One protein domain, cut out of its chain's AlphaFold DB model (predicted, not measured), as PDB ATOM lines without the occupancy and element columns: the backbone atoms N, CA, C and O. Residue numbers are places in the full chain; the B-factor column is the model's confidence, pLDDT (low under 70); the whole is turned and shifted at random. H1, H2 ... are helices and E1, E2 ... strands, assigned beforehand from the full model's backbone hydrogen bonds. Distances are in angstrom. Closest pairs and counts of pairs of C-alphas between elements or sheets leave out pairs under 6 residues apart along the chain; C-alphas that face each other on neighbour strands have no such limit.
ATOM      1  N   TYR A  22      31.772-109.024  16.504       90.38
ATOM      2  CA  TYR A  22      31.654-108.817  15.061       90.38
ATOM      3  C   TYR A  22      30.276-109.278  14.601       90.38
ATOM      4  O   TYR A  22      29.916-110.441  14.770       90.38
ATOM      5  N   VAL A  23      29.512-108.367  14.001       92.19
ATOM      6  CA  VAL A  23      28.124-108.612  13.589       92.19
ATOM      7  C   VAL A  23      27.982-108.394  12.095       92.19
ATOM      8  O   VAL A  23      28.408-107.369  11.572       92.19
ATOM      9  N   ALA A  24      27.331-109.331  11.413       90.06
ATOM     10  CA  ALA A  24      26.910-109.167  10.031       90.06
ATOM     11  C   ALA A  24      25.415-108.831   9.990       90.06
ATOM     12  O   ALA A  24      24.583-109.663  10.346       90.06
ATOM     13  N   LEU A  25      25.073-107.625   9.536       90.50
ATOM     14  CA  LEU A  25      23.707-107.287   9.159       90.50
ATOM     15  C   LEU A  25      23.430-107.903   7.791       90.50
ATOM     16  O   LEU A  25      24.110-107.579   6.816       90.50
ATOM     17  N   THR A  26      22.443-108.787   7.724       87.69
ATOM     18  CA  THR A  26      22.050-109.516   6.511       87.69
ATOM     19  C   THR A  26      20.593-109.207   6.164       87.69
ATOM     20  O   THR A  26      19.872-108.670   7.000       87.69
ATOM     21  N   PRO A  27      20.092-109.596   4.981       84.75
ATOM     22  CA  PRO A  27      18.679-109.398   4.654       84.75
ATOM     23  C   PRO A  27      17.712-110.097   5.624       84.75
ATOM     24  O   PRO A  27      16.596-109.633   5.831       84.75
ATOM     25  N   THR A  28      18.134-111.210   6.234       88.31
ATOM     26  CA  THR A  28      17.337-111.960   7.217       88.31
ATOM     27  C   THR A  28      17.516-111.463   8.649       88.31
ATOM     28  O   THR A  28      16.628-111.672   9.465       88.31
ATOM     29  N   ASN A  29      18.625-110.781   8.945       90.38
ATOM     30  CA  ASN A  29      18.911-110.140  10.227       90.38
ATOM     31  C   ASN A  29      19.430-108.713   9.974       90.38
ATOM     32  O   ASN A  29      20.634-108.461  10.080       90.38
ATOM     33  N   PRO A  30      18.551-107.775   9.578       91.25
ATOM     34  CA  PRO A  30      18.984-106.491   9.033       91.25
ATOM     35  C   PRO A  30      19.348-105.467  10.104       91.25
ATOM     36  O   PRO A  30      19.823-104.389   9.759       91.25
ATOM     37  N   SER A  31      19.121-105.756  11.385       93.88
ATOM     38  CA  SER A  31      19.291-104.786  12.464       93.88
ATOM     39  C   SER A  31      20.056-105.334  13.657       93.88
ATOM     40  O   SER A  31      19.985-106.523  13.963       93.88
ATOM     41  N   LYS A  32      20.721-104.431  14.375       95.06
ATOM     42  CA  LYS A  32      21.401-104.705  15.641       95.06
ATOM     43  C   LYS A  32      21.165-103.547  16.607       95.06
ATOM     44  O   LYS A  32      21.368-102.391  16.247       95.06
ATOM     45  N   THR A  33      20.759-103.873  17.827       96.50
ATOM     46  CA  THR A  33      20.739-102.941  18.962       96.50
ATOM     47  C   THR A  33      22.097-102.972  19.653       96.50
ATOM     48  O   THR A  33      22.708-104.039  19.761       96.50
ATOM     49  N   VAL A  34      22.562-101.812  20.108       94.94
ATOM     50  CA  VAL A  34      23.834-101.640  20.827       94.94
ATOM     51  C   VAL A  34      23.630-100.703  22.017       94.94
ATOM     52  O   VAL A  34      22.648 -99.958  22.045       94.94
ATOM     53  N   ALA A  35      24.516-100.743  23.015       93.31
ATOM     54  CA  ALA A  35      24.461 -99.748  24.077       93.31
ATOM     55  C   ALA A  35      25.013 -98.415  23.555       93.31
ATOM     56  O   ALA A  35      26.033 -98.387  22.871       93.31
ATOM     57  N   ALA A  36      24.387 -97.298  23.937       93.81
ATOM     58  CA  ALA A  36      24.820 -95.957  23.524       93.81
ATOM     59  C   ALA A  36      26.276 -95.639  23.897       93.81
ATOM     60  O   ALA A  36      26.914 -94.792  23.278       93.81
ATOM     61  N   THR A  37      26.822 -96.322  24.897       90.69
ATOM     62  CA  THR A  37      28.211 -96.169  25.333       90.69
ATOM     63  C   THR A  37      29.216 -96.957  24.490       90.69
ATOM     64  O   THR A  37      30.414 -96.707  24.604       90.69
ATOM     65  N   ASP A  38      28.765 -97.908  23.672       92.94
ATOM     66  CA  ASP A  38      29.644 -98.766  22.881       92.94
ATOM     67  C   ASP A  38      30.226 -98.016  21.678       92.94
ATOM     68  O   ASP A  38      29.617 -97.105  21.109       92.94
ATOM     69  N   LEU A  39      31.422 -98.435  21.265       93.12
ATOM     70  CA  LEU A  39      32.068 -97.961  20.050       93.12
ATOM     71  C   LEU A  39      31.723 -98.895  18.890       93.12
ATOM     72  O   LEU A  39      32.072-100.075  18.912       93.12
ATOM     73  N   VAL A  40      31.099 -98.352  17.848       94.00
ATOM     74  CA  VAL A  40      30.739 -99.098  16.639       94.00
ATOM     75  C   VAL A  40      31.580 -98.631  15.459       94.00
ATOM     76  O   VAL A  40      31.661 -97.440  15.155       94.00
ATOM     77  N   GLU A  41      32.190 -99.588  14.768       91.75
ATOM     78  CA  GLU A  41      32.990 -99.383  13.563       91.75
ATOM     79  C   GLU A  41      32.383-100.198  12.414       91.75
ATOM     80  O   GLU A  41      32.029-101.367  12.578       91.75
ATOM     81  N   ILE A  42      32.279 -99.597  11.229       87.44
ATOM     82  CA  ILE A  42      31.885-100.318  10.015       87.44
ATOM     83  C   ILE A  42      33.164-100.883   9.411       87.44
ATOM     84  O   ILE A  42      34.047-100.127   9.016       87.44
ATOM     85  N   VAL A  43      33.279-102.207   9.358       85.75
ATOM     86  CA  VAL A  43      34.528-102.893   8.975       85.75
ATOM     87  C   VAL A  43      34.423-103.641   7.650       85.75
ATOM     88  O   VAL A  43      35.428-104.105   7.118       85.75
ATOM     89  N   GLY A  44      33.216-103.773   7.104       79.50
ATOM     90  CA  GLY A  44      32.978-104.519   5.877       79.50
ATOM     91  C   GLY A  44      31.628-104.195   5.258       79.50
ATOM     92  O   GLY A  44      30.672-103.874   5.962       79.50
ATOM     93  N   CYS A  45      31.527-104.334   3.942       78.25
ATOM     94  CA  CYS A  45      30.249-104.495   3.266       78.25
ATOM     95  C   CYS A  45      30.414-105.368   2.016       78.25
ATOM     96  O   CYS A  45      31.518-105.489   1.478       78.25
ATOM     97  N   SER A  46      29.334-105.994   1.549       73.25
ATOM     98  CA  SER A  46      29.344-106.711   0.276       73.25
ATOM     99  C   SER A  46      29.449-105.746  -0.905       73.25
ATOM    100  O   SER A  46      29.032-104.587  -0.850       73.25
ATOM    101  N   ASN A  47      30.011-106.245  -2.005       63.66
ATOM    102  CA  ASN A  47      30.022-105.523  -3.270       63.66
ATOM    103  C   ASN A  47      28.606-105.497  -3.843       63.66
ATOM    104  O   ASN A  47      28.084-106.541  -4.243       63.66
ATOM    105  N   VAL A  48      28.010-104.311  -3.930       60.56
ATOM    106  CA  VAL A  48      26.666-104.151  -4.486       60.56
ATOM    107  C   VAL A  48      26.711-104.425  -5.991       60.56
ATOM    108  O   VAL A  48      27.281-103.653  -6.759       60.56
ATOM    109  N   ARG A  49      26.135-105.555  -6.424       53.44
ATOM    110  CA  ARG A  49      26.133-105.993  -7.837       53.44
ATOM    111  C   ARG A  49      25.025-105.356  -8.686       53.44
ATOM    112  O   ARG A  49      24.971-105.599  -9.888       53.44
ATOM    113  N   SER A  50      24.138-104.569  -8.081       53.75
ATOM    114  CA  SER A  50      23.007-103.917  -8.754       53.75
ATOM    115  C   SER A  50      23.140-102.390  -8.726       53.75
ATOM    116  O   SER A  50      23.968-101.845  -8.003       53.75
ATOM    117  N   SER A  51      22.300-101.679  -9.484       56.47
ATOM    118  CA  SER A  51      22.180-100.208  -9.462       56.47
ATOM    119  C   SER A  51      21.655 -99.631  -8.136       56.47
ATOM    120  O   SER A  51      21.279 -98.462  -8.080       56.47
ATOM    121  N   SER A  52      21.581-100.445  -7.086       63.19
ATOM    122  CA  SER A  52      21.118-100.056  -5.758       63.19
ATOM    123  C   SER A  52      22.287 -99.508  -4.939       63.19
ATOM    124  O   SER A  52      23.434 -99.906  -5.129       63.19
ATOM    125  N   THR A  53      22.014 -98.577  -4.027       70.88
ATOM    126  CA  THR A  53      23.007 -98.113  -3.045       70.88
ATOM    127  C   THR A  53      22.767 -98.844  -1.735       70.88
ATOM    128  O   THR A  53      21.624 -98.932  -1.288       70.88
ATOM    129  N   LEU A  54      23.827 -99.355  -1.112       77.69
ATOM    130  CA  LEU A  54      23.745 -99.938   0.219       77.69
ATOM    131  C   LEU A  54      23.664 -98.819   1.260       77.69
ATOM    132  O   LEU A  54      24.583 -97.998   1.355       77.69
ATOM    133  N   LEU A  55      22.569 -98.777   2.022       83.06
ATOM    134  CA  LEU A  55      22.352 -97.779   3.065       83.06
ATOM    135  C   LEU A  55      22.372 -98.433   4.445       83.06
ATOM    136  O   LEU A  55      21.795 -99.501   4.665       83.06
ATOM    137  N   LEU A  56      23.019 -97.744   5.376       88.50
ATOM    138  CA  LEU A  56      22.989 -98.045   6.795       88.50
ATOM    139  C   LEU A  56      22.289 -96.902   7.519       88.50
ATOM    140  O   LEU A  56      22.731 -95.758   7.455       88.50
ATOM    141  N   HIS A  57      21.204 -97.219   8.209       92.81
ATOM    142  CA  HIS A  57      20.506 -96.297   9.088       92.81
ATOM    143  C   HIS A  57      21.064 -96.439  10.500       92.81
ATOM    144  O   HIS A  57      21.210 -97.552  11.010       92.81
ATOM    145  N   LEU A  58      21.383 -95.303  11.103       95.00
ATOM    146  CA  LEU A  58      21.937 -95.160  12.436       95.00
ATOM    147  C   LEU A  58      20.927 -94.397  13.285       95.00
ATOM    148  O   LEU A  58      20.582 -93.271  12.934       95.00
ATOM    149  N   THR A  59      20.485 -94.992  14.385       97.69
ATOM    150  CA  THR A  59      19.629 -94.330  15.373       97.69
ATOM    151  C   THR A  59      20.466 -94.039  16.609       97.69
ATOM    152  O   THR A  59      21.111 -94.941  17.152       97.69
ATOM    153  N   PHE A  60      20.475 -92.782  17.037       96.81
ATOM    154  CA  PHE A  60      21.212 -92.311  18.205       96.81
ATOM    155  C   PHE A  60      20.313 -92.262  19.450       96.81
ATOM    156  O   PHE A  60      19.088 -92.359  19.372       96.81
ATOM    157  N   SER A  61      20.918 -92.145  20.632       96.06
ATOM    158  CA  SER A  61      20.207 -92.091  21.918       96.06
ATOM    159  C   SER A  61      19.343 -90.846  22.102       96.06
ATOM    160  O   SER A  61      18.473 -90.838  22.963       96.06
ATOM    161  N   ASP A  62      19.599 -89.800  21.320       95.25
ATOM    162  CA  ASP A  62      18.792 -88.580  21.242       95.25
ATOM    163  C   ASP A  62      17.669 -88.684  20.192       95.25
ATOM    164  O   ASP A  62      17.070 -87.675  19.837       95.25
ATOM    165  N   GLU A  63      17.408 -89.896  19.684       92.62
ATOM    166  CA  GLU A  63      16.440 -90.202  18.623       92.62
ATOM    167  C   GLU A  63      16.808 -89.631  17.244       92.62
ATOM    168  O   GLU A  63      16.053 -89.796  16.284       92.62
ATOM    169  N   THR A  64      17.993 -89.027  17.093       95.56
ATOM    170  CA  THR A  64      18.482 -88.589  15.785       95.56
ATOM    171  C   THR A  64      18.706 -89.800  14.879       95.56
ATOM    172  O   THR A  64      19.339 -90.785  15.268       95.56
ATOM    173  N   GLU A  65      18.237 -89.708  13.633       95.38
ATOM    174  CA  GLU A  65      18.487 -90.712  12.600       95.38
ATOM    175  C   GLU A  65      19.429 -90.183  11.518       95.38
ATOM    176  O   GLU A  65      19.205 -89.136  10.909       95.38
ATOM    177  N   VAL A  66      20.484 -90.948  11.234       91.88
ATOM    178  CA  VAL A  66      21.450 -90.649  10.173       91.88
ATOM    179  C   VAL A  66      21.494 -91.808   9.193       91.88
ATOM    180  O   VAL A  66      21.578 -92.969   9.582       91.88
ATOM    181  N   THR A  67      21.475 -91.504   7.896       88.88
ATOM    182  CA  THR A  67      21.648 -92.514   6.847       88.88
ATOM    183  C   THR A  67      23.027 -92.384   6.217       88.88
ATOM    184  O   THR A  67      23.393 -91.328   5.703       88.88
ATOM    185  N   VAL A  68      23.783 -93.477   6.232       84.06
ATOM    186  CA  VAL A  68      25.120 -93.572   5.651       84.06
ATOM    187  C   VAL A  68      25.056 -94.415   4.386       84.06
ATOM    188  O   VAL A  68      24.655 -95.578   4.415       84.06
ATOM    189  N   ALA A  69      25.478 -93.839   3.264       80.00
ATOM    190  CA  ALA A  69      25.650 -94.577   2.021       80.00
ATOM    191  C   ALA A  69      27.013 -95.283   2.023       80.00
ATOM    192  O   ALA A  69      28.058 -94.631   2.012       80.00
ATOM    193  N   LEU A  70      27.001 -96.616   2.019       77.12
ATOM    194  CA  LEU A  70      28.209 -97.453   2.028       77.12
ATOM    195  C   LEU A  70      28.733 -97.766   0.622       77.12
ATOM    196  O   LEU A  70      29.796 -98.358   0.472       77.12
ATOM    197  N   GLY A  71      28.018 -97.300  -0.401       64.19
ATOM    198  CA  GLY A  71      28.405 -97.394  -1.801       64.19
ATOM    199  C   GLY A  71      27.428 -98.213  -2.642       64.19
ATOM    200  O   GLY A  71      26.565 -98.928  -2.140       64.19
ATOM    201  N   GLY A  72      27.574 -98.059  -3.954       52.09
ATOM    202  CA  GLY A  72      26.913 -98.819  -5.008       52.09
ATOM    203  C   GLY A  72      27.840 -98.862  -6.225       52.09
ATOM    204  O   GLY A  72      28.710 -97.993  -6.376       52.09
ATOM    205  N   TYR A  73      27.705 -99.871  -7.082       45.19
ATOM    206  CA  TYR A  73      28.396 -99.890  -8.371       45.19
ATOM    207  C   TYR A  73      27.829 -98.779  -9.269       45.19
ATOM    208  O   TYR A  73      26.666 -98.838  -9.674       45.19
ATOM    209  N   ARG A  74      28.633 -97.758  -9.604       47.91
ATOM    210  CA  ARG A  74      28.324 -96.899 -10.754       47.91
ATOM    211  C   ARG A  74      28.802 -97.611 -12.018       47.91
ATOM    212  O   ARG A  74      29.944 -98.053 -12.105       47.91
ATOM    213  N   ARG A  75      27.907 -97.722 -13.004       42.88
ATOM    214  CA  ARG A  75      28.127 -98.394 -14.300       42.88
ATOM    215  C   ARG A  75      29.220 -97.734 -15.169       42.88
ATOM    216  O   ARG A  75      29.479 -98.214 -16.264       42.88
ATOM    217  N   ASP A  76      29.824 -96.645 -14.694       45.06
ATOM    218  CA  ASP A  76      30.820 -95.812 -15.376       45.06
ATOM    219  C   ASP A  76      32.276 -96.117 -14.969       45.06
ATOM    220  O   ASP A  76      33.197 -95.487 -15.479       45.06
ATOM    221  N   GLY A  77      32.509 -97.086 -14.074       43.09
ATOM    222  CA  GLY A  77      33.862 -97.483 -13.672       43.09
ATOM    223  C   GLY A  77      34.584 -96.466 -12.779       43.09
ATOM    224  O   GLY A  77      35.771 -96.645 -12.505       43.09
ATOM    225  N   VAL A  78      33.896 -95.431 -12.279       44.69
ATOM    226  CA  VAL A  78      34.503 -94.399 -11.428       44.69
ATOM    227  C   VAL A  78      34.169 -94.654  -9.953       44.69
ATOM    228  O   VAL A  78      33.185 -94.175  -9.399       44.69
ATOM    229  N   ASN A  79      35.050 -95.425  -9.310       46.41
ATOM    230  CA  ASN A  79      35.321 -95.472  -7.868       46.41
ATOM    231  C   ASN A  79      34.129 -95.589  -6.892       46.41
ATOM    232  O   ASN A  79      33.915 -94.726  -6.044       46.41
ATOM    233  N   SER A  80      33.492 -96.764  -6.840       49.06
ATOM    234  CA  SER A  80      32.786 -97.236  -5.629       49.06
ATOM    235  C   SER A  80      33.722 -97.408  -4.414       49.06
ATOM    236  O   SER A  80      33.254 -97.550  -3.287       49.06
ATOM    237  N   GLY A  81      35.045 -97.372  -4.625       50.53
ATOM    238  CA  GLY A  81      36.057 -97.516  -3.578       50.53
ATOM    239  C   GLY A  81      36.229 -96.300  -2.659       50.53
ATOM    240  O   GLY A  81      36.663 -96.473  -1.528       50.53
ATOM    241  N   THR A  82      35.868 -95.077  -3.076       51.81
ATOM    242  CA  THR A  82      36.106 -93.866  -2.259       51.81
ATOM    243  C   THR A  82      35.039 -93.637  -1.190       51.81
ATOM    244  O   THR A  82      35.365 -93.170  -0.102       51.81
ATOM    245  N   ALA A  83      33.776 -93.983  -1.458       56.47
ATOM    246  CA  ALA A  83      32.693 -93.847  -0.480       56.47
ATOM    247  C   ALA A  83      32.868 -94.835   0.682       56.47
ATOM    248  O   ALA A  83      32.877 -94.419   1.837       56.47
ATOM    249  N   PHE A  84      33.114 -96.114   0.380       60.12
ATOM    250  CA  PHE A  84      33.350 -97.128   1.404       60.12
ATOM    251  C   PHE A  84      34.655 -96.890   2.181       60.12
ATOM    252  O   PHE A  84      34.659 -96.980   3.406       60.12
ATOM    253  N   ALA A  85      35.744 -96.486   1.512       61.50
ATOM    254  CA  ALA A  85      36.998 -96.151   2.194       61.50
ATOM    255  C   ALA A  85      36.857 -94.971   3.176       61.50
ATOM    256  O   ALA A  85      37.479 -94.979   4.238       61.50
ATOM    257  N   ARG A  86      36.006 -93.981   2.865       61.56
ATOM    258  CA  ARG A  86      35.676 -92.901   3.811       61.56
ATOM    259  C   ARG A  86      34.909 -93.427   5.023       61.56
ATOM    260  O   ARG A  86      35.147 -92.949   6.126       61.56
ATOM    261  N   THR A  87      34.041 -94.415   4.833       64.56
ATOM    262  CA  THR A  87      33.223 -94.986   5.909       64.56
ATOM    263  C   THR A  87      33.988 -95.957   6.810       64.56
ATOM    264  O   THR A  87      33.737 -95.977   8.010       64.56
ATOM    265  N   LEU A  88      34.981 -96.689   6.289       65.62
ATOM    266  CA  LEU A  88      35.876 -97.536   7.098       65.62
ATOM    267  C   LEU A  88      36.654 -96.748   8.165       65.62
ATOM    268  O   LEU A  88      37.084 -97.308   9.168       65.62
ATOM    269  N   SER A  89      36.851 -95.445   7.948       66.94
ATOM    270  CA  SER A  89      37.526 -94.564   8.910       66.94
ATOM    271  C   SER A  89      36.586 -93.996   9.980       66.94
ATOM    272  O   SER A  89      37.048 -93.321  10.898       66.94
ATOM    273  N   GLN A  90      35.271 -94.210   9.862       80.56
ATOM    274  CA  GLN A  90      34.289 -93.629  10.773       80.56
ATOM    275  C   GLN A  90      34.040 -94.541  11.969       80.56
ATOM    276  O   GLN A  90      33.853 -95.750  11.834       80.56
ATOM    277  N   LYS A  91      33.997 -93.922  13.148       88.62
ATOM    278  CA  LYS A  91      33.662 -94.576  14.407       88.62
ATOM    279  C   LYS A  91      32.496 -93.849  15.046       88.62
ATOM    280  O   LYS A  91      32.462 -92.619  15.031       88.62
ATOM    281  N   TYR A  92      31.570 -94.607  15.608       92.00
ATOM    282  CA  TYR A  92      30.329 -94.086  16.156       92.00
ATOM    283  C   TYR A  92      30.206 -94.450  17.632       92.00
ATOM    284  O   TYR A  92      30.523 -95.566  18.030       92.00
ATOM    285  N   THR A  93      29.727 -93.498  18.424       92.62
ATOM    286  CA  THR A  93      29.265 -93.680  19.808       92.62
ATOM    287  C   THR A  93      27.904 -92.996  19.926       92.62
ATOM    288  O   THR A  93      27.528 -92.225  19.040       92.62
ATOM    289  N   GLY A  94      27.135 -93.298  20.968       94.19
ATOM    290  CA  GLY A  94      25.781 -92.770  21.149       94.19
ATOM    291  C   GLY A  94      24.708 -93.487  20.326       94.19
ATOM    292  O   GLY A  94      23.559 -93.064  20.347       94.19
ATOM    293  N   LEU A  95      25.053 -94.559  19.604       95.88
ATOM    294  CA  LEU A  95      24.094 -95.347  18.827       95.88
ATOM    295  C   LEU A  95      23.251 -96.244  19.733       95.88
ATOM    296  O   LEU A  95      23.770 -96.864  20.651       95.88
ATOM    297  N   THR A  96      21.964 -96.379  19.439       96.94
ATOM    298  CA  THR A  96      21.069 -97.347  20.096       96.94
ATOM    299  C   THR A  96      20.653 -98.459  19.141       96.94
ATOM    300  O   THR A  96      20.438 -99.598  19.564       96.94
ATOM    301  N   ALA A  97      20.601 -98.175  17.838       96.25
ATOM    302  CA  ALA A  97      20.295 -99.167  16.823       96.25
ATOM    303  C   ALA A  97      20.993 -98.876  15.493       96.25
ATOM    304  O   ALA A  97      21.243 -97.732  15.113       96.25
ATOM    305  N   LEU A  98      21.264 -99.954  14.764       94.62
ATOM    306  CA  LEU A  98      21.713 -99.938  13.382       94.62
ATOM    307  C   LEU A  98      20.758-100.785  12.550       94.62
ATOM    308  O   LEU A  98      20.382-101.882  12.969       94.62
ATOM    309  N   ARG A  99      20.397-100.308  11.357       93.44
ATOM    310  CA  ARG A  99      19.557-101.051  10.411       93.44
ATOM    311  C   ARG A  99      20.086-100.926   8.990       93.44
ATOM    312  O   ARG A  99      20.218 -99.830   8.455       93.44
ATOM    313  N   SER A 100      20.323-102.059   8.353       88.56
ATOM    314  CA  SER A 100      20.639-102.156   6.935       88.56
ATOM    315  C   SER A 100      19.374-102.029   6.086       88.56
ATOM    316  O   SER A 100      18.337-102.603   6.418       88.56
ATOM    317  N   SER A 101      19.463-101.318   4.962       80.44
ATOM    318  CA  SER A 101      18.436-101.345   3.910       80.44
ATOM    319  C   SER A 101      18.648-102.486   2.903       80.44
ATOM    320  O   SER A 101      17.974-102.532   1.874       80.44
ATOM    321  N   ALA A 102      19.636-103.356   3.132       66.06
ATOM    322  CA  ALA A 102      20.031-104.388   2.186       66.06
ATOM    323  C   ALA A 102      18.981-105.492   2.049       66.06
ATOM    324  O   ALA A 102      18.652-106.176   3.014       66.06
ATOM    325  N   THR A 103      18.539-105.745   0.820       67.19
ATOM    326  CA  THR A 103      17.683-106.896   0.489       67.19
ATOM    327  C   THR A 103      18.482-108.109   0.007       67.19
ATOM    328  O   THR A 103      17.956-109.216  -0.024       67.19
ATOM    329  N   THR A 104      19.754-107.920  -0.363       70.50
ATOM    330  CA  THR A 104      20.645-108.975  -0.893       70.50
ATOM    331  C   THR A 104      22.075-108.919  -0.354       70.50
ATOM    332  O   THR A 104      22.877-109.800  -0.650       70.50
ATOM    333  N   ASP A 105      22.403-107.883   0.415       74.19
ATOM    334  CA  ASP A 105      23.770-107.471   0.735       74.19
ATOM    335  C   ASP A 105      24.055-107.535   2.244       74.19
ATOM    336  O   ASP A 105      23.136-107.589   3.062       74.19
ATOM    337  N   VAL A 106      25.340-107.556   2.610       80.88
ATOM    338  CA  VAL A 106      25.811-107.718   3.993       80.88
ATOM    339  C   VAL A 106      26.619-106.500   4.425       80.88
ATOM    340  O   VAL A 106      27.461-106.020   3.669       80.88
ATOM    341  N   ILE A 107      26.399-106.022   5.651       84.50
ATOM    342  CA  ILE A 107      27.232-105.002   6.308       84.50
ATOM    343  C   ILE A 107      27.865-105.635   7.539       84.50
ATOM    344  O   ILE A 107      27.154-106.193   8.370       84.50
ATOM    345  N   THR A 108      29.181-105.523   7.681       88.00
ATOM    346  CA  THR A 108      29.905-106.036   8.843       88.00
ATOM    347  C   THR A 108      30.261-104.894   9.782       88.00
ATOM    348  O   THR A 108      30.913-103.921   9.395       88.00
ATOM    349  N   LEU A 109      29.849-105.049  11.032       90.94
ATOM    350  CA  LEU A 109      30.103-104.148  12.140       90.94
ATOM    351  C   LEU A 109      31.104-104.790  13.095       90.94
ATOM    352  O   LEU A 109      31.078-106.001  13.316       90.94
ATOM    353  N   LYS A 110      31.938-103.958  13.702       92.38
ATOM    354  CA  LYS A 110      32.704-104.282  14.899       92.38
ATOM    355  C   LYS A 110      32.165-103.419  16.033       92.38
ATOM    356  O   LYS A 110      32.129-102.197  15.909       92.38
ATOM    357  N   ILE A 111      31.746-104.051  17.118       93.94
ATOM    358  CA  ILE A 111      31.184-103.402  18.298       93.94
ATOM    359  C   ILE A 111      32.147-103.662  19.450       93.94
ATOM    360  O   ILE A 111      32.441-104.808  19.786       93.94
ATOM    361  N   THR A 112      32.677-102.589  20.021       92.06
ATOM    362  CA  THR A 112      33.572-102.637  21.177       92.06
ATOM    363  C   THR A 112      32.808-102.091  22.381       92.06
ATOM    364  O   THR A 112      32.473-100.902  22.371       92.06
ATOM    365  N   PRO A 113      32.518-102.920  23.399       90.12
ATOM    366  CA  PRO A 113      31.851-102.466  24.611       90.12
ATOM    367  C   PRO A 113      32.615-101.330  25.285       90.12
ATOM    368  O   PRO A 113      33.846-101.322  25.258       90.12
ATOM    369  N   VAL A 114      31.911-100.406  25.947       86.31
ATOM    370  CA  VAL A 114      32.557 -99.267  26.637       86.31
ATOM    371  C   VAL A 114      33.656 -99.692  27.615       86.31
ATOM    372  O   VAL A 114      34.688 -99.034  27.715       86.31
ATOM    373  N   SER A 115      33.463-100.826  28.295       80.00
ATOM    374  CA  SER A 115      34.423-101.390  29.246       80.00
ATOM    375  C   SER A 115      35.722-101.857  28.600       80.00
ATOM    376  O   SER A 115      36.692-102.048  29.318       80.00
ATOM    377  N   GLU A 116      35.736-102.049  27.281       81.25
ATOM    378  CA  GLU A 116      36.883-102.494  26.486       81.25
ATOM    379  C   GLU A 116      37.533-101.332  25.710       81.25
ATOM    380  O   GLU A 116      38.592-101.492  25.096       81.25
ATOM    381  N   ILE A 117      36.938-100.131  25.734       74.62
ATOM    382  CA  ILE A 117      37.511 -98.952  25.078       74.62
ATOM    383  C   ILE A 117      38.787 -98.549  25.830       74.62
ATOM    384  O   ILE A 117      38.747 -98.155  26.992       74.62
TER     385      ILE A 117
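Overview. This is residues 22 to 117 of the 180 residues of an uncharacterized protein of Deltaproteobacteria bacterium (UniProt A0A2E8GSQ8). Two antiparallel sheets lie face to face as a sandwich, their strands only 28 degrees from aligned, with the short helix H1 at the side where edge strands E3 and E5 come near each other. At the other side, edge strands E1 and E2 come near each other. One sheet has the order E2, E6, E4, E5 and the other E1, E7, E3. The printed part has 96 residues, with one named helix and seven named strands along the chain as E1, E2, E3, E4, E5, H1, E6, E7, and its class is mostly strand. It is compact, with a radius of gyration of the C-alphas of 13.3 A, yet elongated, spanning 44 by 26 by 24 A.

Along the chain. E1, residues 22 to 25, begins at C-alpha 22 (31.654, -108.817, 15.061). E2 is residues 31 to 33. E3, residues 39 to 45, is 18.1 A long. E4, residues 54 to 60, is 19.7 A long, and E5, residues 65 to 71, is 18.7 A long. H1, residues 81 to 88, is 10.7 A long and begins at C-alpha 81 (36.057, -97.516, -3.578). E6 is residues 95 to 100, 14.1 A long. E7, residues 107 to 112, is 16.3 A long and ends at C-alpha 112 (33.572, -102.637, 21.177).

Arrangement. In the larger sheet, twisted with C-alphas up to 4.0 A off its best plane, E4 and E5 form a hairpin, with N 58 and O 66 2.8 A apart. E6 is antiparallel to E4, with N 57 and O 99 at 2.8 A, and to E2, with N 32 and O 98 at 2.9 A. In the other sheet, E7 is antiparallel to E1, with N 25 and O 107 at 2.8 A, and to E3, with N 41 and O 110 at 2.8 A. Residues 40 to 41 of E3 also pair, antiparallel, with residues 91 to 92. The parts of the sheets that face each other are 9.8 A apart, centre to centre, their best planes 19 degrees apart. E1 and E2 come closest at the C-alphas of Leu 25 and Ser 31, 6.1 A. H1 only grazes each sheet; its closest C-alphas are Phe 84 to Leu 70 of E5, 5.2 A, and Leu 88 to Ile 42 of E3, 5.7 A. Every O i to N i+4 pair in H1 is within hydrogen-bond range. E5, H1 and E6 form a split strand-helix-strand unit, two strands running the same way with E4 between them, and its crossover is right-handed.

Size, cuts and confidence. The two C-alphas farthest apart are those of Asp 76 and Ser 115, at 45.1 A. The printed part has no cut, and no link is long. The mean pLDDT of the printed part is 79.3; residues 47 to 52, 71 to 89 and 102 to 103 are under 70.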